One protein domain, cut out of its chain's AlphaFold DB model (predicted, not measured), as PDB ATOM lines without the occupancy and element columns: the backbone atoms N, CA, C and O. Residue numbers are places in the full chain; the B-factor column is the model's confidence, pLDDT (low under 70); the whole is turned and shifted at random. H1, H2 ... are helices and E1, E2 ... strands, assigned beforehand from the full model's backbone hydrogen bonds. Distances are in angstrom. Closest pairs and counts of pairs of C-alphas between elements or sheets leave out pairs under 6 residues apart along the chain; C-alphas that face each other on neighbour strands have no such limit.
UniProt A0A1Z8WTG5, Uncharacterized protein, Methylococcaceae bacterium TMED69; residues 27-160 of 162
ATOM      1  N   ASP A  27     -24.230  29.745  19.097       59.88
ATOM      2  CA  ASP A  27     -24.773  31.115  19.098       59.88
ATOM      3  C   ASP A  27     -26.104  31.226  19.864       59.88
ATOM      4  O   ASP A  27     -26.601  32.317  20.132       59.88
ATOM      5  N   SER A  28     -26.658  30.097  20.321       69.75
ATOM      6  CA  SER A  28     -27.785  30.051  21.253       69.75
ATOM      7  C   SER A  28     -27.554  30.887  22.518       69.75
ATOM      8  O   SER A  28     -28.518  31.440  23.042       69.75
ATOM      9  N   GLY A  29     -26.308  31.015  22.992       86.12
ATOM     10  CA  GLY A  29     -25.970  31.847  24.151       86.12
ATOM     11  C   GLY A  29     -26.151  33.341  23.873       86.12
ATOM     12  O   GLY A  29     -26.786  34.034  24.666       86.12
ATOM     13  N   ASN A  30     -25.667  33.805  22.721       93.56
ATOM     14  CA  ASN A  30     -25.779  35.193  22.269       93.56
ATOM     15  C   ASN A  30     -27.238  35.562  21.969       93.56
ATOM     16  O   ASN A  30     -27.744  36.570  22.459       93.56
ATOM     17  N   LEU A  31     -27.950  34.694  21.241       95.62
ATOM     18  CA  LEU A  31     -29.370  34.874  20.922       95.62
ATOM     19  C   LEU A  31     -30.236  34.908  22.186       95.62
ATOM     20  O   LEU A  31     -31.133  35.743  22.304       95.62
ATOM     21  N   LYS A  32     -29.956  34.031  23.158       95.81
ATOM     22  CA  LYS A  32     -30.650  34.053  24.449       95.81
ATOM     23  C   LYS A  32     -30.309  35.313  25.245       95.81
ATOM     24  O   LYS A  32     -31.223  35.929  25.780       95.81
ATOM     25  N   GLY A  33     -29.035  35.700  25.311       97.12
ATOM     26  CA  GLY A  33     -28.593  36.910  26.013       97.12
ATOM     27  C   GLY A  33     -29.260  38.173  25.468       97.12
ATOM     28  O   GLY A  33     -29.764  38.986  26.244       97.12
ATOM     29  N   PHE A  34     -29.359  38.276  24.141       97.50
ATOM     30  CA  PHE A  34     -30.128  39.321  23.474       97.50
ATOM     31  C   PHE A  34     -31.594  39.321  23.922       97.50
ATOM     32  O   PHE A  34     -32.101  40.360  24.348       97.50
ATOM     33  N   MET A  35     -32.275  38.169  23.849       97.56
ATOM     34  CA  MET A  35     -33.701  38.086  24.180       97.56
ATOM     35  C   MET A  35     -33.965  38.381  25.655       97.56
ATOM     36  O   MET A  35     -34.870  39.153  25.952       97.56
ATOM     37  N   ASP A  36     -33.158  37.847  26.574       97.81
ATOM     38  CA  ASP A  36     -33.293  38.111  28.011       97.81
ATOM     39  C   ASP A  36     -33.219  39.625  28.302       97.81
ATOM     40  O   ASP A  36     -34.018  40.165  29.073       97.81
ATOM     41  N   GLU A  37     -32.289  40.340  27.659       98.31
ATOM     42  CA  GLU A  37     -32.134  41.782  27.857       98.31
ATOM     43  C   GLU A  37     -33.247  42.591  27.175       98.31
ATOM     44  O   GLU A  37     -33.823  43.478  27.812       98.31
ATOM     45  N   TYR A  38     -33.617  42.251  25.936       97.94
ATOM     46  CA  TYR A  38     -34.775  42.831  25.238       97.94
ATOM     47  C   TYR A  38     -36.058  42.701  26.071       97.94
ATOM     48  O   TYR A  38     -36.817  43.663  26.239       97.94
ATOM     49  N   GLU A  39     -36.293  41.523  26.646       97.25
ATOM     50  CA  GLU A  39     -37.462  41.252  27.473       97.25
ATOM     51  C   GLU A  39     -37.427  41.985  28.814       97.25
ATOM     52  O   GLU A  39     -38.488  42.349  29.321       97.25
ATOM     53  N   SER A  40     -36.242  42.240  29.376       97.75
ATOM     54  CA  SER A  40     -36.091  43.005  30.622       97.75
ATOM     55  C   SER A  40     -36.416  44.494  30.462       97.75
ATOM     56  O   SER A  40     -36.854  45.139  31.416       97.75
ATOM     57  N   GLN A  41     -36.230  45.041  29.256       97.94
ATOM     58  CA  GLN A  41     -36.453  46.459  28.959       97.94
ATOM     59  C   GLN A  41     -37.868  46.755  28.436       97.94
ATOM     60  O   GLN A  41     -38.259  47.915  28.314       97.94
ATOM     61  N   SER A  42     -38.657  45.716  28.164       97.81
ATOM     62  CA  SER A  42     -39.986  45.821  27.562       97.81
ATOM     63  C   SER A  42     -41.029  45.024  28.337       97.81
ATOM     64  O   SER A  42     -40.744  44.038  29.019       97.81
ATOM     65  N   LYS A  43     -42.294  45.417  28.219       97.50
ATOM     66  CA  LYS A  43     -43.392  44.724  28.900       97.50
ATOM     67  C   LYS A  43     -44.111  43.803  27.932       97.50
ATOM     68  O   LYS A  43     -44.300  44.149  26.775       97.50
ATOM     69  N   ARG A  44     -44.535  42.630  28.396       96.06
ATOM     70  CA  ARG A  44     -45.354  41.722  27.585       96.06
ATOM     71  C   ARG A  44     -46.683  42.393  27.236       96.06
ATOM     72  O   ARG A  44     -47.345  42.898  28.138       96.06
ATOM     73  N   ASN A  45     -47.090  42.347  25.968       91.75
ATOM     74  CA  ASN A  45     -48.421  42.779  25.556       91.75
ATOM     75  C   ASN A  45     -49.466  41.746  26.036       91.75
ATOM     76  O   ASN A  45     -49.431  40.603  25.575       91.75
ATOM     77  N   PRO A  46     -50.371  42.087  26.976       88.88
ATOM     78  CA  PRO A  46     -51.314  41.119  27.538       88.88
ATOM     79  C   PRO A  46     -52.433  40.721  26.567       88.88
ATOM     80  O   PRO A  46     -53.074  39.697  26.782       88.88
ATOM     81  N   ILE A  47     -52.670  41.524  25.526       88.06
ATOM     82  CA  ILE A  47     -53.740  41.327  24.534       88.06
ATOM     83  C   ILE A  47     -53.202  41.006  23.131       88.06
ATOM     84  O   ILE A  47     -53.982  40.829  22.203       88.06
ATOM     85  N   GLY A  48     -51.878  40.970  22.979       82.94
ATOM     86  CA  GLY A  48     -51.197  40.739  21.710       82.94
ATOM     87  C   GLY A  48     -50.930  39.270  21.403       82.94
ATOM     88  O   GLY A  48     -51.242  38.367  22.186       82.94
ATOM     89  N   MET A  49     -50.285  39.036  20.264       85.06
ATOM     90  CA  MET A  49     -49.734  37.733  19.912       85.06
ATOM     91  C   MET A  49     -48.659  37.295  20.924       85.06
ATOM     92  O   MET A  49     -47.976  38.126  21.534       85.06
ATOM     93  N   PRO A  50     -48.450  35.979  21.104       83.69
ATOM     94  CA  PRO A  50     -47.318  35.479  21.872       83.69
ATOM     95  C   PRO A  50     -45.996  36.064  21.354       83.69
ATOM     96  O   PRO A  50     -45.711  35.986  20.165       83.69
ATOM     97  N   GLY A  51     -45.195  36.638  22.253       84.62
ATOM     98  CA  GLY A  51     -43.926  37.290  21.907       84.62
ATOM     99  C   GLY A  51     -44.026  38.802  21.683       84.62
ATOM    100  O   GLY A  51     -43.005  39.482  21.773       84.62
ATOM    101  N   GLU A  52     -45.232  39.354  21.510       94.31
ATOM    102  CA  GLU A  52     -45.400  40.804  21.412       94.31
ATOM    103  C   GLU A  52     -45.100  41.506  22.731       94.31
ATOM    104  O   GLU A  52     -45.535  41.107  23.825       94.31
ATOM    105  N   ARG A  53     -44.366  42.607  22.611       97.31
ATOM    106  CA  ARG A  53     -43.964  43.449  23.730       97.31
ATOM    107  C   ARG A  53     -44.277  44.899  23.427       97.31
ATOM    108  O   ARG A  53     -44.394  45.289  22.272       97.31
ATOM    109  N   TYR A  54     -44.421  45.692  24.475       97.50
ATOM    110  CA  TYR A  54     -44.656  47.119  24.374       97.50
ATOM    111  C   TYR A  54     -43.657  47.914  25.211       97.50
ATOM    112  O   TYR A  54     -43.180  47.478  26.267       97.50
ATOM    113  N   TRP A  55     -43.398  49.122  24.731       98.19
ATOM    114  CA  TRP A  55     -42.504  50.114  25.303       98.19
ATOM    115  C   TRP A  55     -43.306  51.384  25.561       98.19
ATOM    116  O   TRP A  55     -43.908  51.929  24.638       98.19
ATOM    117  N   TYR A  56     -43.348  51.843  26.811       97.25
ATOM    118  CA  TYR A  56     -44.043  53.081  27.159       97.25
ATOM    119  C   TYR A  56     -43.164  54.295  26.860       97.25
ATOM    120  O   TYR A  56     -42.044  54.384  27.364       97.25
ATOM    121  N   MET A  57     -43.686  55.231  26.068       97.12
ATOM    122  CA  MET A  57     -42.938  56.383  25.552       97.12
ATOM    123  C   MET A  57     -43.372  57.718  26.157       97.12
ATOM    124  O   MET A  57     -42.789  58.749  25.828       97.12
ATOM    125  N   GLY A  58     -44.350  57.702  27.062       95.50
ATOM    126  CA  GLY A  58     -44.922  58.899  27.666       95.50
ATOM    127  C   GLY A  58     -46.341  59.163  27.181       95.50
ATOM    128  O   GLY A  58     -47.003  58.286  26.624       95.50
ATOM    129  N   GLU A  59     -46.799  60.385  27.412       95.88
ATOM    130  CA  GLU A  59     -48.142  60.841  27.081       95.88
ATOM    131  C   GLU A  59     -48.054  62.129  26.259       95.88
ATOM    132  O   GLU A  59     -47.262  63.017  26.580       95.88
ATOM    133  N   ILE A  60     -48.852  62.212  25.195       93.94
ATOM    134  CA  ILE A  60     -48.980  63.389  24.331       93.94
ATOM    135  C   ILE A  60     -50.467  63.671  24.162       93.94
ATOM    136  O   ILE A  60     -51.222  62.773  23.794       93.94
ATOM    137  N   ASP A  61     -50.893  64.898  24.456       93.19
ATOM    138  CA  ASP A  61     -52.288  65.344  24.324       93.19
ATOM    139  C   ASP A  61     -53.312  64.389  24.966       93.19
ATOM    140  O   ASP A  61     -54.346  64.059  24.380       93.19
ATOM    141  N   GLY A  62     -53.012  63.894  26.171       93.88
ATOM    142  CA  GLY A  62     -53.897  62.968  26.883       93.88
ATOM    143  C   GLY A  62     -53.814  61.511  26.412       93.88
ATOM    144  O   GLY A  62     -54.607  60.678  26.856       93.88
ATOM    145  N   LYS A  63     -52.916  61.185  25.473       93.69
ATOM    146  CA  LYS A  63     -52.798  59.853  24.863       93.69
ATOM    147  C   LYS A  63     -51.476  59.202  25.232       93.69
ATOM    148  O   LYS A  63     -50.405  59.736  24.952       93.69
ATOM    149  N   TYR A  64     -51.552  58.004  25.803       95.62
ATOM    150  CA  TYR A  64     -50.375  57.185  26.067       95.62
ATOM    151  C   TYR A  64     -49.748  56.700  24.762       95.62
ATOM    152  O   TYR A  64     -50.398  56.023  23.966       95.62
ATOM    153  N   CYS A  65     -48.471  57.009  24.577       96.12
ATOM    154  CA  CYS A  65     -47.693  56.608  23.420       96.12
ATOM    155  C   CYS A  65     -46.937  55.315  23.724       96.12
ATOM    156  O   CYS A  65     -46.132  55.245  24.657       96.12
ATOM    157  N   LEU A  66     -47.185  54.287  22.919       96.88
ATOM    158  CA  LEU A  66     -46.578  52.969  23.024       96.88
ATOM    159  C   LEU A  66     -45.881  52.616  21.717       96.88
ATOM    160  O   LEU A  66     -46.425  52.857  20.645       96.88
ATOM    161  N   VAL A  67     -44.722  51.974  21.803       96.69
ATOM    162  CA  VAL A  67     -44.157  51.238  20.666       96.69
ATOM    163  C   VAL A  67     -44.355  49.754  20.928       96.69
ATOM    164  O   VAL A  67     -43.958  49.268  21.983       96.69
ATOM    165  N   ILE A  68     -44.985  49.043  20.001       96.25
ATOM    166  CA  ILE A  68     -45.195  47.596  20.051       96.25
ATOM    167  C   ILE A  68     -44.166  46.933  19.141       96.25
ATOM    168  O   ILE A  68     -43.953  47.387  18.020       96.25
ATOM    169  N   THR A  69     -43.518  45.878  19.627       97.12
ATOM    170  CA  THR A  69     -42.515  45.111  18.883       97.12
ATOM    171  C   THR A  69     -42.764  43.613  18.994       97.12
ATOM    172  O   THR A  69     -43.156  43.123  20.056       97.12
ATOM    173  N   ASN A  70     -42.475  42.872  17.922       95.50
ATOM    174  CA  ASN A  70     -42.485  41.411  17.923       95.50
ATOM    175  C   ASN A  70     -41.163  40.864  17.374       95.50
ATOM    176  O   ASN A  70     -40.844  41.056  16.198       95.50
ATOM    177  N   LEU A  71     -40.388  40.225  18.250       96.19
ATOM    178  CA  LEU A  71     -39.076  39.659  17.955       96.19
ATOM    179  C   LEU A  71     -39.022  38.225  18.479       96.19
ATOM    180  O   LEU A  71     -39.510  37.946  19.576       96.19
ATOM    181  N   PHE A  72     -38.379  37.331  17.733       94.81
ATOM    182  CA  PHE A  72     -38.132  35.962  18.176       94.81
ATOM    183  C   PHE A  72     -36.844  35.385  17.590       94.81
ATOM    184  O   PHE A  72     -36.309  35.861  16.592       94.81
ATOM    185  N   ILE A  73     -36.350  34.324  18.225       95.56
ATOM    186  CA  ILE A  73     -35.166  33.596  17.768       95.56
ATOM    187  C   ILE A  73     -35.539  32.728  16.564       95.56
ATOM    188  O   ILE A  73     -36.324  31.784  16.703       95.56
ATOM    189  N   ASP A  74     -34.914  32.980  15.416       93.19
ATOM    190  CA  ASP A  74     -34.897  32.044  14.296       93.19
ATOM    191  C   ASP A  74     -33.688  31.118  14.453       93.19
ATOM    192  O   ASP A  74     -32.546  31.461  14.140       93.19
ATOM    193  N   LYS A  75     -33.941  29.911  14.961       89.94
ATOM    194  CA  LYS A  75     -32.892  28.904  15.172       89.94
ATOM    195  C   LYS A  75     -32.344  28.329  13.868       89.94
ATOM    196  O   LYS A  75     -31.238  27.805  13.885       89.94
ATOM    197  N   GLN A  76     -33.109  28.373  12.778       89.31
ATOM    198  CA  GLN A  76     -32.667  27.815  11.498       89.31
ATOM    199  C   GLN A  76     -31.635  28.729  10.845       89.31
ATOM    200  O   GLN A  76     -30.659  28.246  10.278       89.31
ATOM    201  N   ARG A  77     -31.842  30.043  10.962       88.50
ATOM    202  CA  ARG A  77     -30.943  31.067  10.414       88.50
ATOM    203  C   ARG A  77     -29.992  31.667  11.441       88.50
ATOM    204  O   ARG A  77     -29.170  32.503  11.080       88.50
ATOM    205  N   ASN A  78     -30.091  31.231  12.695       92.75
ATOM    206  CA  ASN A  78     -29.240  31.663  13.796       92.75
ATOM    207  C   ASN A  78     -29.218  33.197  13.951       92.75
ATOM    208  O   ASN A  78     -28.166  33.825  14.052       92.75
ATOM    209  N   ASN A  79     -30.404  33.804  13.924       95.12
ATOM    210  CA  ASN A  79     -30.592  35.249  14.006       95.12
ATOM    211  C   ASN A  79     -31.813  35.593  14.872       95.12
ATOM    212  O   ASN A  79     -32.525  34.714  15.375       95.12
ATOM    213  N   ILE A  80     -32.048  36.888  15.056       97.12
ATOM    214  CA  ILE A  80     -33.307  37.394  15.594       97.12
ATOM    215  C   ILE A  80     -34.176  37.850  14.429       97.12
ATOM    216  O   ILE A  80     -33.842  38.807  13.723       97.12
ATOM    217  N   LYS A  81     -35.323  37.191  14.263       95.81
ATOM    218  CA  LYS A  81     -36.364  37.649  13.354       95.81
ATOM    219  C   LYS A  81     -37.147  38.757  14.041       95.81
ATOM    220  O   LYS A  81     -37.735  38.558  15.104       95.81
ATOM    221  N   TRP A  82     -37.157  39.920  13.412       95.38
ATOM    222  CA  TRP A  82     -37.973  41.053  13.798       95.38
ATOM    223  C   TRP A  82     -39.180  41.121  12.870       95.38
ATOM    224  O   TRP A  82     -39.062  41.464  11.697       95.38
ATOM    225  N   SER A  83     -40.344  40.753  13.400       92.62
ATOM    226  CA  SER A  83     -41.587  40.697  12.630       92.62
ATOM    227  C   SER A  83     -42.328  42.020  12.560       92.62
ATOM    228  O   SER A  83     -42.963  42.288  11.551       92.62
ATOM    229  N   SER A  84     -42.307  42.826  13.622       93.56
ATOM    230  CA  SER A  84     -43.075  44.071  13.628       93.56
ATOM    231  C   SER A  84     -42.504  45.132  14.565       93.56
ATOM    232  O   SER A  84     -41.972  44.831  15.639       93.56
ATOM    233  N   ILE A  85     -42.650  46.393  14.158       94.25
ATOM    234  CA  ILE A  85     -42.537  47.579  15.007       94.25
ATOM    235  C   ILE A  85     -43.681  48.533  14.662       94.25
ATOM    236  O   ILE A  85     -43.873  48.875  13.502       94.25
ATOM    237  N   GLN A  86     -44.453  48.949  15.664       93.00
ATOM    238  CA  GLN A  86     -45.633  49.787  15.469       93.00
ATOM    239  C   GLN A  86     -45.734  50.847  16.559       93.00
ATOM    240  O   GLN A  86     -45.479  50.569  17.728       93.00
ATOM    241  N   LEU A  87     -46.167  52.051  16.192       93.12
ATOM    242  CA  LEU A  87     -46.523  53.092  17.147       93.12
ATOM    243  C   LEU A  87     -48.034  53.097  17.412       93.12
ATOM    244  O   LEU A  87     -48.841  53.064  16.483       93.12
ATOM    245  N   VAL A  88     -48.419  53.170  18.684       91.81
ATOM    246  CA  VAL A  88     -49.816  53.168  19.128       91.81
ATOM    247  C   VAL A  88     -50.056  54.318  20.120       91.81
ATOM    248  O   VAL A  88     -49.255  54.483  21.040       91.81
ATOM    249  N   PRO A  89     -51.159  55.080  19.991       90.69
ATOM    250  CA  PRO A  89     -52.127  55.030  18.897       90.69
ATOM    251  C   PRO A  89     -51.593  55.702  17.616       90.69
ATOM    252  O   PRO A  89     -50.777  56.626  17.702       90.69
ATOM    253  N   PRO A  90     -52.059  55.267  16.430       86.06
ATOM    254  CA  PRO A  90     -51.675  55.880  15.161       86.06
ATOM    255  C   PRO A  90     -52.082  57.361  15.112       86.06
ATOM    256  O   PRO A  90     -53.060  57.776  15.745       86.06
ATOM    257  N   GLY A  91     -51.302  58.168  14.396       85.44
ATOM    258  CA  GLY A  91     -51.514  59.603  14.177       85.44
ATOM    259  C   GLY A  91     -51.291  60.524  15.384       85.44
ATOM    260  O   GLY A  91     -51.065  61.714  15.201       85.44
ATOM    261  N   ALA A  92     -51.336  60.023  16.621       88.12
ATOM    262  CA  ALA A  92     -51.213  60.871  17.811       88.12
ATOM    263  C   ALA A  92     -49.765  61.111  18.252       88.12
ATOM    264  O   ALA A  92     -49.425  62.186  18.726       88.12
ATOM    265  N   CYS A  93     -48.933  60.079  18.132       90.56
ATOM    266  CA  CYS A  93     -47.571  60.076  18.666       90.56
ATOM    267  C   CYS A  93     -46.508  60.094  17.555       90.56
ATOM    268  O   CYS A  93     -45.313  59.959  17.829       90.56
ATOM    269  N   GLU A  94     -46.939  60.187  16.295       89.06
ATOM    270  CA  GLU A  94     -46.068  60.161  15.122       89.06
ATOM    271  C   GLU A  94     -45.161  61.400  15.065       89.06
ATOM    272  O   GLU A  94     -45.412  62.425  15.700       89.06
ATOM    273  N   GLY A  95     -44.036  61.286  14.355       88.31
ATOM    274  CA  GLY A  95     -43.046  62.367  14.252       88.31
ATOM    275  C   GLY A  95     -42.186  62.597  15.503       88.31
ATOM    276  O   GLY A  95     -41.213  63.341  15.439       88.31
ATOM    277  N   GLN A  96     -42.457  61.913  16.618       92.06
ATOM    278  CA  GLN A  96     -41.717  62.077  17.884       92.06
ATOM    279  C   GLN A  96     -40.427  61.242  17.969       92.06
ATOM    280  O   GLN A  96     -39.733  61.236  18.983       92.06
ATOM    281  N   GLY A  97     -40.118  60.463  16.928       93.94
ATOM    282  CA  GLY A  97     -38.942  59.589  16.900       93.94
ATOM    283  C   GLY A  97     -39.018  58.376  17.838       93.94
ATOM    284  O   GLY A  97     -38.014  57.692  18.024       93.94
ATOM    285  N   PHE A  98     -40.185  58.065  18.413       96.00
ATOM    286  CA  PHE A  98     -40.344  56.951  19.355       96.00
ATOM    287  C   PHE A  98     -40.005  55.585  18.752       96.00
ATOM    288  O   PHE A  98     -39.235  54.840  19.358       96.00
ATOM    289  N   ALA A  99     -40.499  55.279  17.549       94.44
ATOM    290  CA  ALA A  99     -40.138  54.044  16.855       94.44
ATOM    291  C   ALA A  99     -38.625  53.982  16.577       94.44
ATOM    292  O   ALA A  99     -37.992  52.970  16.860       94.44
ATOM    293  N   SER A 100     -38.011  55.087  16.134       95.31
ATOM    294  CA  SER A 100     -36.557  55.172  15.921       95.31
ATOM    295  C   SER A 100     -35.754  54.972  17.210       95.31
ATOM    296  O   SER A 100     -34.700  54.344  17.194       95.31
ATOM    297  N   LYS A 101     -36.243  55.463  18.352       97.25
ATOM    298  CA  LYS A 101     -35.595  55.235  19.651       97.25
ATOM    299  C   LYS A 101     -35.583  53.750  20.022       97.25
ATOM    300  O   LYS A 101     -34.561  53.248  20.492       97.25
ATOM    301  N   ILE A 102     -36.690  53.046  19.797       97.81
ATOM    302  CA  ILE A 102     -36.763  51.598  20.033       97.81
ATOM    303  C   ILE A 102     -35.937  50.824  18.999       97.81
ATOM    304  O   ILE A 102     -35.227  49.900  19.386       97.81
ATOM    305  N   MET A 103     -35.916  51.268  17.737       96.44
ATOM    306  CA  MET A 103     -35.008  50.767  16.698       96.44
ATOM    307  C   MET A 103     -33.555  50.784  17.163       96.44
ATOM    308  O   MET A 103     -32.924  49.735  17.240       96.44
ATOM    309  N   ASN A 104     -33.070  51.951  17.587       96.50
ATOM    310  CA  ASN A 104     -31.707  52.123  18.087       96.50
ATOM    311  C   ASN A 104     -31.411  51.263  19.319       96.50
ATOM    312  O   ASN A 104     -30.306  50.751  19.468       96.50
ATOM    313  N   THR A 105     -32.388  51.112  20.216       98.00
ATOM    314  CA  THR A 105     -32.229  50.283  21.418       98.00
ATOM    315  C   THR A 105     -32.020  48.822  21.025       98.00
ATOM    316  O   THR A 105     -31.072  48.185  21.479       98.00
ATOM    317  N   ILE A 106     -32.859  48.307  20.128       98.00
ATOM    318  CA  ILE A 106     -32.798  46.920  19.664       98.00
ATOM    319  C   ILE A 106     -31.528  46.657  18.849       98.00
ATOM    320  O   ILE A 106     -30.861  45.650  19.079       98.00
ATOM    321  N   THR A 107     -31.141  47.554  17.940       97.25
ATOM    322  CA  THR A 107     -29.895  47.397  17.170       97.25
ATOM    323  C   THR A 107     -28.656  47.482  18.060       97.25
ATOM    324  O   THR A 107     -27.728  46.701  17.875       97.25
ATOM    325  N   SER A 108     -28.666  48.327  19.096       96.81
ATOM    326  CA  SER A 108     -27.581  48.375  20.090       96.81
ATOM    327  C   SER A 108     -27.481  47.083  20.906       96.81
ATOM    328  O   SER A 108     -26.380  46.630  21.212       96.81
ATOM    329  N   LEU A 109     -28.616  46.461  21.250       97.75
ATOM    330  CA  LEU A 109     -28.620  45.131  21.866       97.75
ATOM    331  C   LEU A 109     -28.057  44.081  20.908       97.75
ATOM    332  O   LEU A 109     -27.286  43.221  21.331       97.75
ATOM    333  N   ALA A 110     -28.402  44.169  19.625       96.88
ATOM    334  CA  ALA A 110     -27.887  43.253  18.620       96.88
ATOM    335  C   ALA A 110     -26.358  43.341  18.510       96.88
ATOM    336  O   ALA A 110     -25.671  42.320  18.544       96.88
ATOM    337  N   ASP A 111     -25.828  44.564  18.499       96.38
ATOM    338  CA  ASP A 111     -24.390  44.841  18.491       96.38
ATOM    339  C   ASP A 111     -23.702  44.308  19.745       96.38
ATOM    340  O   ASP A 111     -22.692  43.608  19.658       96.38
ATOM    341  N   LYS A 112     -24.287  44.585  20.915       96.44
ATOM    342  CA  LYS A 112     -23.772  44.147  22.217       96.44
ATOM    343  C   LYS A 112     -23.640  42.629  22.312       96.44
ATOM    344  O   LYS A 112     -22.660  42.138  22.868       96.44
ATOM    345  N   HIS A 113     -24.633  41.898  21.811       96.44
ATOM    346  CA  HIS A 113     -24.684  40.437  21.900       96.44
ATOM    347  C   HIS A 113     -24.108  39.737  20.668       96.44
ATOM    348  O   HIS A 113     -24.043  38.514  20.650       96.44
ATOM    349  N   GLY A 114     -23.673  40.481  19.647       95.19
ATOM    350  CA  GLY A 114     -23.123  39.895  18.428       95.19
ATOM    351  C   GLY A 114     -24.156  39.116  17.610       95.19
ATOM    352  O   GLY A 114     -23.796  38.126  16.981       95.19
ATOM    353  N   VAL A 115     -25.425  39.536  17.616       95.88
ATOM    354  CA  VAL A 115     -26.509  38.843  16.900       95.88
ATOM    355  C   VAL A 115     -26.936  39.583  15.635       95.88
ATOM    356  O   VAL A 115     -27.028  40.809  15.605       95.88
ATOM    357  N   THR A 116     -27.238  38.826  14.583       96.19
ATOM    358  CA  THR A 116     -27.827  39.361  13.350       96.19
ATOM    359  C   THR A 116     -29.321  39.610  13.548       96.19
ATOM    360  O   THR A 116     -30.023  38.776  14.125       96.19
ATOM    361  N   LEU A 117     -29.818  40.734  13.033       97.25
ATOM    362  CA  LEU A 117     -31.252  41.008  12.918       97.25
ATOM    363  C   LEU A 117     -31.709  40.758  11.481       97.25
ATOM    364  O   LEU A 117     -31.006  41.130  10.544       97.25
ATOM    365  N   ARG A 118     -32.900  40.186  11.307       95.94
ATOM    366  CA  ARG A 118     -33.551  40.008  10.000       95.94
ATOM    367  C   ARG A 118     -35.001  40.465  10.070       95.94
ATOM    368  O   ARG A 118     -35.690  40.123  11.028       95.94
ATOM    369  N   LEU A 119     -35.476  41.188   9.063       94.94
ATOM    370  CA  LEU A 119     -36.851  41.686   8.983       94.94
ATOM    371  C   LEU A 119     -37.393  41.642   7.558       94.94
ATOM    372  O   LEU A 119     -36.614  41.592   6.608       94.94
ATOM    373  N   ASP A 120     -38.718  41.663   7.447       92.12
ATOM    374  CA  ASP A 120     -39.417  41.878   6.178       92.12
ATOM    375  C   ASP A 120     -39.912  43.331   6.157       92.12
ATOM    376  O   ASP A 120     -40.413  43.841   7.164       92.12
ATOM    377  N   VAL A 121     -39.715  44.021   5.038       90.38
ATOM    378  CA  VAL A 121     -40.094  45.420   4.847       90.38
ATOM    379  C   VAL A 121     -41.493  45.463   4.252       90.38
ATOM    380  O   VAL A 121     -41.661  45.522   3.041       90.38
ATOM    381  N   GLU A 122     -42.495  45.422   5.121       88.38
ATOM    382  CA  GLU A 122     -43.905  45.495   4.736       88.38
ATOM    383  C   GLU A 122     -44.626  46.512   5.639       88.38
ATOM    384  O   GLU A 122     -44.593  46.370   6.870       88.38
ATOM    385  N   PRO A 123     -45.257  47.563   5.084       83.56
ATOM    386  CA  PRO A 123     -46.103  48.460   5.852       83.56
ATOM    387  C   PRO A 123     -47.293  47.711   6.436       83.56
ATOM    388  O   PRO A 123     -48.001  46.983   5.745       83.56
ATOM    389  N   PHE A 124     -47.569  47.939   7.716       80.38
ATOM    390  CA  PHE A 124     -48.755  47.391   8.360       80.38
ATOM    391  C   PHE A 124     -49.309  48.368   9.399       80.38
ATOM    392  O   PHE A 124     -48.575  49.078  10.086       80.38
ATOM    393  N   GLY A 125     -50.636  48.404   9.527       70.19
ATOM    394  CA  GLY A 125     -51.342  49.134  10.586       70.19
ATOM    395  C   GLY A 125     -51.289  50.669  10.533       70.19
ATOM    396  O   GLY A 125     -52.020  51.299  11.296       70.19
ATOM    397  N   GLN A 126     -50.465  51.276   9.674       70.00
ATOM    398  CA  GLN A 126     -50.381  52.723   9.445       70.00
ATOM    399  C   GLN A 126     -50.245  53.002   7.946       70.00
ATOM    400  O   GLN A 126     -49.455  52.357   7.268       70.00
ATOM    401  N   GLU A 127     -51.002  53.974   7.435       69.88
ATOM    402  CA  GLU A 127     -51.009  54.342   6.008       69.88
ATOM    403  C   GLU A 127     -49.946  55.399   5.653       69.88
ATOM    404  O   GLU A 127     -49.858  55.834   4.509       69.88
ATOM    405  N   SER A 128     -49.157  55.857   6.631       73.50
ATOM    406  CA  SER A 128     -48.289  57.030   6.483       73.50
ATOM    407  C   SER A 128     -46.914  56.748   5.875       73.50
ATOM    408  O   SER A 128     -46.245  57.701   5.479       73.50
ATOM    409  N   LEU A 129     -46.481  55.485   5.788       81.38
ATOM    410  CA  LEU A 129     -45.172  55.111   5.245       81.38
ATOM    411  C   LEU A 129     -45.322  54.164   4.058       81.38
ATOM    412  O   LEU A 129     -46.009  53.148   4.149       81.38
ATOM    413  N   THR A 130     -44.638  54.491   2.965       86.62
ATOM    414  CA  THR A 130     -44.481  53.590   1.820       86.62
ATOM    415  C   THR A 130     -43.381  52.556   2.083       86.62
ATOM    416  O   THR A 130     -42.552  52.728   2.983       86.62
ATOM    417  N   ASP A 131     -43.315  51.504   1.265       86.75
ATOM    418  CA  ASP A 131     -42.221  50.521   1.302       86.75
ATOM    419  C   ASP A 131     -40.853  51.211   1.175       86.75
ATOM    420  O   ASP A 131     -39.920  50.903   1.915       86.75
ATOM    421  N   GLU A 132     -40.738  52.196   0.278       88.94
ATOM    422  CA  GLU A 132     -39.509  52.966   0.049       88.94
ATOM    423  C   GLU A 132     -39.084  53.767   1.290       88.94
ATOM    424  O   GLU A 132     -37.889  53.822   1.624       88.94
ATOM    425  N   ASP A 133     -40.050  54.345   2.010       90.44
ATOM    426  CA  ASP A 133     -39.798  55.057   3.264       90.44
ATOM    427  C   ASP A 133     -39.293  54.105   4.350       90.44
ATOM    428  O   ASP A 133     -38.328  54.426   5.059       90.44
ATOM    429  N   LEU A 134     -39.901  52.918   4.459       91.38
ATOM    430  CA  LEU A 134     -39.487  51.885   5.408       91.38
ATOM    431  C   LEU A 134     -38.096  51.349   5.080       91.38
ATOM    432  O   LEU A 134     -37.236  51.319   5.963       91.38
ATOM    433  N   PHE A 135     -37.828  51.013   3.817       92.44
ATOM    434  CA  PHE A 135     -36.502  50.604   3.354       92.44
ATOM    435  C   PHE A 135     -35.446  51.641   3.716       92.44
ATOM    436  O   PHE A 135     -34.397  51.313   4.278       92.44
ATOM    437  N   SER A 136     -35.731  52.911   3.427       93.38
ATOM    438  CA  SER A 136     -34.826  54.015   3.732       93.38
ATOM    439  C   SER A 136     -34.614  54.166   5.237       93.38
ATOM    440  O   SER A 136     -33.497  54.435   5.687       93.38
ATOM    441  N   TRP A 137     -35.666  53.993   6.037       93.12
ATOM    442  CA  TRP A 137     -35.590  54.066   7.492       93.12
ATOM    443  C   TRP A 137     -34.765  52.929   8.098       93.12
ATOM    444  O   TRP A 137     -33.865  53.207   8.895       93.12
ATOM    445  N   TYR A 138     -34.985  51.685   7.679       94.81
ATOM    446  CA  TYR A 138     -34.167  50.548   8.105       94.81
ATOM    447  C   TYR A 138     -32.712  50.694   7.637       94.81
ATOM    448  O   TYR A 138     -31.791  50.498   8.431       94.81
ATOM    449  N   SER A 139     -32.478  51.150   6.404       94.31
ATOM    450  CA  SER A 139     -31.120  51.355   5.872       94.31
ATOM    451  C   SER A 139     -30.308  52.359   6.694       94.31
ATOM    452  O   SER A 139     -29.139  52.119   6.991       94.31
ATOM    453  N   ARG A 140     -30.931  53.453   7.162       92.88
ATOM    454  CA  ARG A 140     -30.279  54.417   8.077       92.88
ATOM    455  C   ARG A 140     -29.838  53.797   9.405       92.88
ATOM    456  O   ARG A 140     -28.991  54.369  10.082       92.88
ATOM    457  N   ASN A 141     -30.399  52.647   9.767       91.88
ATOM    458  CA  ASN A 141     -30.061  51.894  10.971       91.88
ATOM    459  C   ASN A 141     -29.087  50.735  10.698       91.88
ATOM    460  O   ASN A 141     -28.862  49.913  11.584       91.88
ATOM    461  N   GLY A 142     -28.479  50.672   9.508       93.44
ATOM    462  CA  GLY A 142     -27.470  49.671   9.150       93.44
ATOM    463  C   GLY A 142     -28.045  48.352   8.640       93.44
ATOM    464  O   GLY A 142     -27.317  47.369   8.561       93.44
ATOM    465  N   PHE A 143     -29.337  48.310   8.316       95.19
ATOM    466  CA  PHE A 143     -29.904  47.185   7.583       95.19
ATOM    467  C   PHE A 143     -29.525  47.273   6.101       95.19
ATOM    468  O   PHE A 143     -29.542  48.348   5.505       95.19
ATOM    469  N   VAL A 144     -29.236  46.129   5.496       94.31
ATOM    470  CA  VAL A 144     -28.954  45.961   4.068       94.31
ATOM    471  C   VAL A 144     -29.926  44.949   3.476       94.31
ATOM    472  O   VAL A 144     -30.466  44.112   4.197       94.31
ATOM    473  N   LYS A 145     -30.193  45.029   2.169       93.12
ATOM    474  CA  LYS A 145     -31.043  44.039   1.495       93.12
ATOM    475  C   LYS A 145     -30.390  42.660   1.565       93.12
ATOM    476  O   LYS A 145     -29.188  42.548   1.348       93.12
ATOM    477  N   SER A 146     -31.186  41.642   1.873       88.38
ATOM    478  CA  SER A 146     -30.745  40.249   1.824       88.38
ATOM    479  C   SER A 146     -30.772  39.756   0.377       88.38
ATOM    480  O   SER A 146     -31.697  40.075  -0.368       88.38
ATOM    481  N   ASP A 147     -29.801  38.930  -0.006       81.19
ATOM    482  CA  ASP A 147     -29.778  38.301  -1.335       81.19
ATOM    483  C   ASP A 147     -30.891  37.251  -1.512       81.19
ATOM    484  O   ASP A 147     -31.214  36.861  -2.633       81.19
ATOM    485  N   ASP A 148     -31.494  36.792  -0.409       76.31
ATOM    486  CA  ASP A 148     -32.498  35.728  -0.422       76.31
ATOM    487  C   ASP A 148     -33.842  36.168  -1.033       76.31
ATOM    488  O   ASP A 148     -34.510  35.362  -1.682       76.31
ATOM    489  N   TYR A 149     -34.276  37.409  -0.774       77.81
ATOM    490  CA  TYR A 149     -35.613  37.913  -1.119       77.81
ATOM    491  C   TYR A 149     -35.637  39.448  -1.194       77.81
ATOM    492  O   TYR A 149     -35.021  40.119  -0.369       77.81
ATOM    493  N   TYR A 150     -36.414  40.000  -2.134       75.06
ATOM    494  CA  TYR A 150     -36.466  41.444  -2.424       75.06
ATOM    495  C   TYR A 150     -36.884  42.322  -1.241       75.06
ATOM    496  O   TYR A 150     -36.328  43.410  -1.079       75.06
ATOM    497  N   ASP A 151     -37.805  41.828  -0.411       87.88
ATOM    498  CA  ASP A 151     -38.413  42.597   0.682       87.88
ATOM    499  C   ASP A 151     -37.796  42.281   2.042       87.88
ATOM    500  O   ASP A 151     -38.328  42.643   3.085       87.88
ATOM    501  N   VAL A 152     -36.656  41.593   2.049       91.69
ATOM    502  CA  VAL A 152     -35.978  41.205   3.278       91.69
ATOM    503  C   VAL A 152     -34.747  42.059   3.485       91.69
ATOM    504  O   VAL A 152     -33.922  42.228   2.585       91.69
ATOM    505  N   MET A 153     -34.585  42.544   4.711       95.06
ATOM    506  CA  MET A 153     -33.363  43.208   5.132       95.06
ATOM    507  C   MET A 153     -32.733  42.530   6.337       95.06
ATOM    508  O   MET A 153     -33.406  41.994   7.220       95.06
ATOM    509  N   GLU A 154     -31.411  42.595   6.382       95.56
ATOM    510  CA  GLU A 154     -30.586  42.036   7.437       95.56
ATOM    511  C   GLU A 154     -29.624  43.082   7.964       95.56
ATOM    512  O   GLU A 154     -29.179  43.969   7.243       95.56
ATOM    513  N   ARG A 155     -29.287  42.974   9.240       95.06
ATOM    514  CA  ARG A 155     -28.274  43.806   9.869       95.06
ATOM    515  C   ARG A 155     -27.333  42.918  10.656       95.06
ATOM    516  O   ARG A 155     -27.747  42.301  11.639       95.06
ATOM    517  N   LEU A 156     -26.072  42.891  10.242       93.31
ATOM    518  CA  LEU A 156     -25.008  42.252  11.007       93.31
ATOM    519  C   LEU A 156     -24.670  43.069  12.265       93.31
ATOM    520  O   LEU A 156     -24.927  44.281  12.311       93.31
ATOM    521  N   PRO A 157     -24.049  42.440  13.277       90.25
ATOM    522  CA  PRO A 157     -23.524  43.158  14.428       90.25
ATOM    523  C   PRO A 157     -22.576  44.291  14.014       90.25
ATOM    524  O   PRO A 157     -21.757  44.148  13.105       90.25
ATOM    525  N   ASN A 158     -22.681  45.415  14.712       87.56
ATOM    526  CA  ASN A 158     -21.984  46.682  14.485       87.56
ATOM    527  C   ASN A 158     -22.264  47.336  13.121       87.56
ATOM    528  O   ASN A 158     -21.473  48.160  12.664       87.56
ATOM    529  N   GLY A 159     -23.372  46.974  12.462       74.75
ATOM    530  CA  GLY A 159     -23.717  47.494  11.136       74.75
ATOM    531  C   GLY A 159     -22.706  47.098  10.058       74.75
ATOM    532  O   GLY A 159     -22.523  47.834   9.092       74.75
ATOM    533  N   GLY A 160     -22.002  45.976  10.255       63.00
ATOM    534  CA  GLY A 160     -21.055  45.464   9.274       63.00
ATOM    535  C   GLY A 160     -21.748  45.179   7.943       63.00
ATOM    536  O   GLY A 160     -22.799  44.542   7.914       63.00
TER     537      GLY A 160
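Overview. This is residues 27 to 160 of the 162 residues of an uncharacterized protein of Methylococcaceae bacterium TMED69 (UniProt A0A1Z8WTG5). A strongly twisted five-stranded sheet curls round helix H2, with H1 beside H2 on the same face; small H3 only grazes the sheet near edge strand E5. The 134 printed residues include three named helices and five named strands, in the order H1 E1 E2 E3 H2 E4 H3 E5. The sheet runs E1 E2 E3 E4 E5, mixed, and the class is mixed, helices and strands. The whole is compact, radius of gyration of the C-alphas 14.5 A, spanning 44 by 32 by 24 A.

Arrangement. E1, residues 52 to 60, E2, residues 63 to 74, and E3, residues 79 to 88, form a meander, each strand the antiparallel neighbour of the one before, in two hairpins. Within hydrogen-bond range are N 55 and O 67, 2.8 A, and N 68 and O 86, 2.8 A. E4, residues 117 to 120, is parallel to E3, with N 82 and O 118 at 2.8 A, and antiparallel to E5, residues 152 to 155, with N 119 and O 153 at 2.9 A. The sheet curls round H2, residues 98 to 113; the closest C-alphas of E2 and H2, Val 67 and Ala 99, are 6.2 A apart. E3, H2 and E4 make a strand-helix-strand unit, parallel neighbour strands joined through a helix, with a right-handed crossover. H1, residues 28 to 41, is on the same face, giving two layers, sheet and helices. H2 touches H1 with residues 106 to 113 alone, closest C-alphas Asn 30 and His 113, 5.4 A, opposite ways at a shallow tilt of 33 degrees, only just short of steep. H3, residues 131 to 139, grazes the sheet with residues 135 to 139. Every O i to N i+4 pair is within hydrogen-bond range in H1, H2 and H3.

Along the chain. First to last C-alpha, E2 measures 34.7 A, E3 26.8 A, E1 23.1 A, H2 22.9 A and H1 20.1 A. C-alpha 28 is at (-27.785, 30.051, 21.253), C-alpha 155 at (-28.274, 43.806, 9.869).

Size, cuts and confidence. The printed part has no cut. H3 to E5 is a long link; residues 27, 28, 127 and 160 are under pLDDT 70.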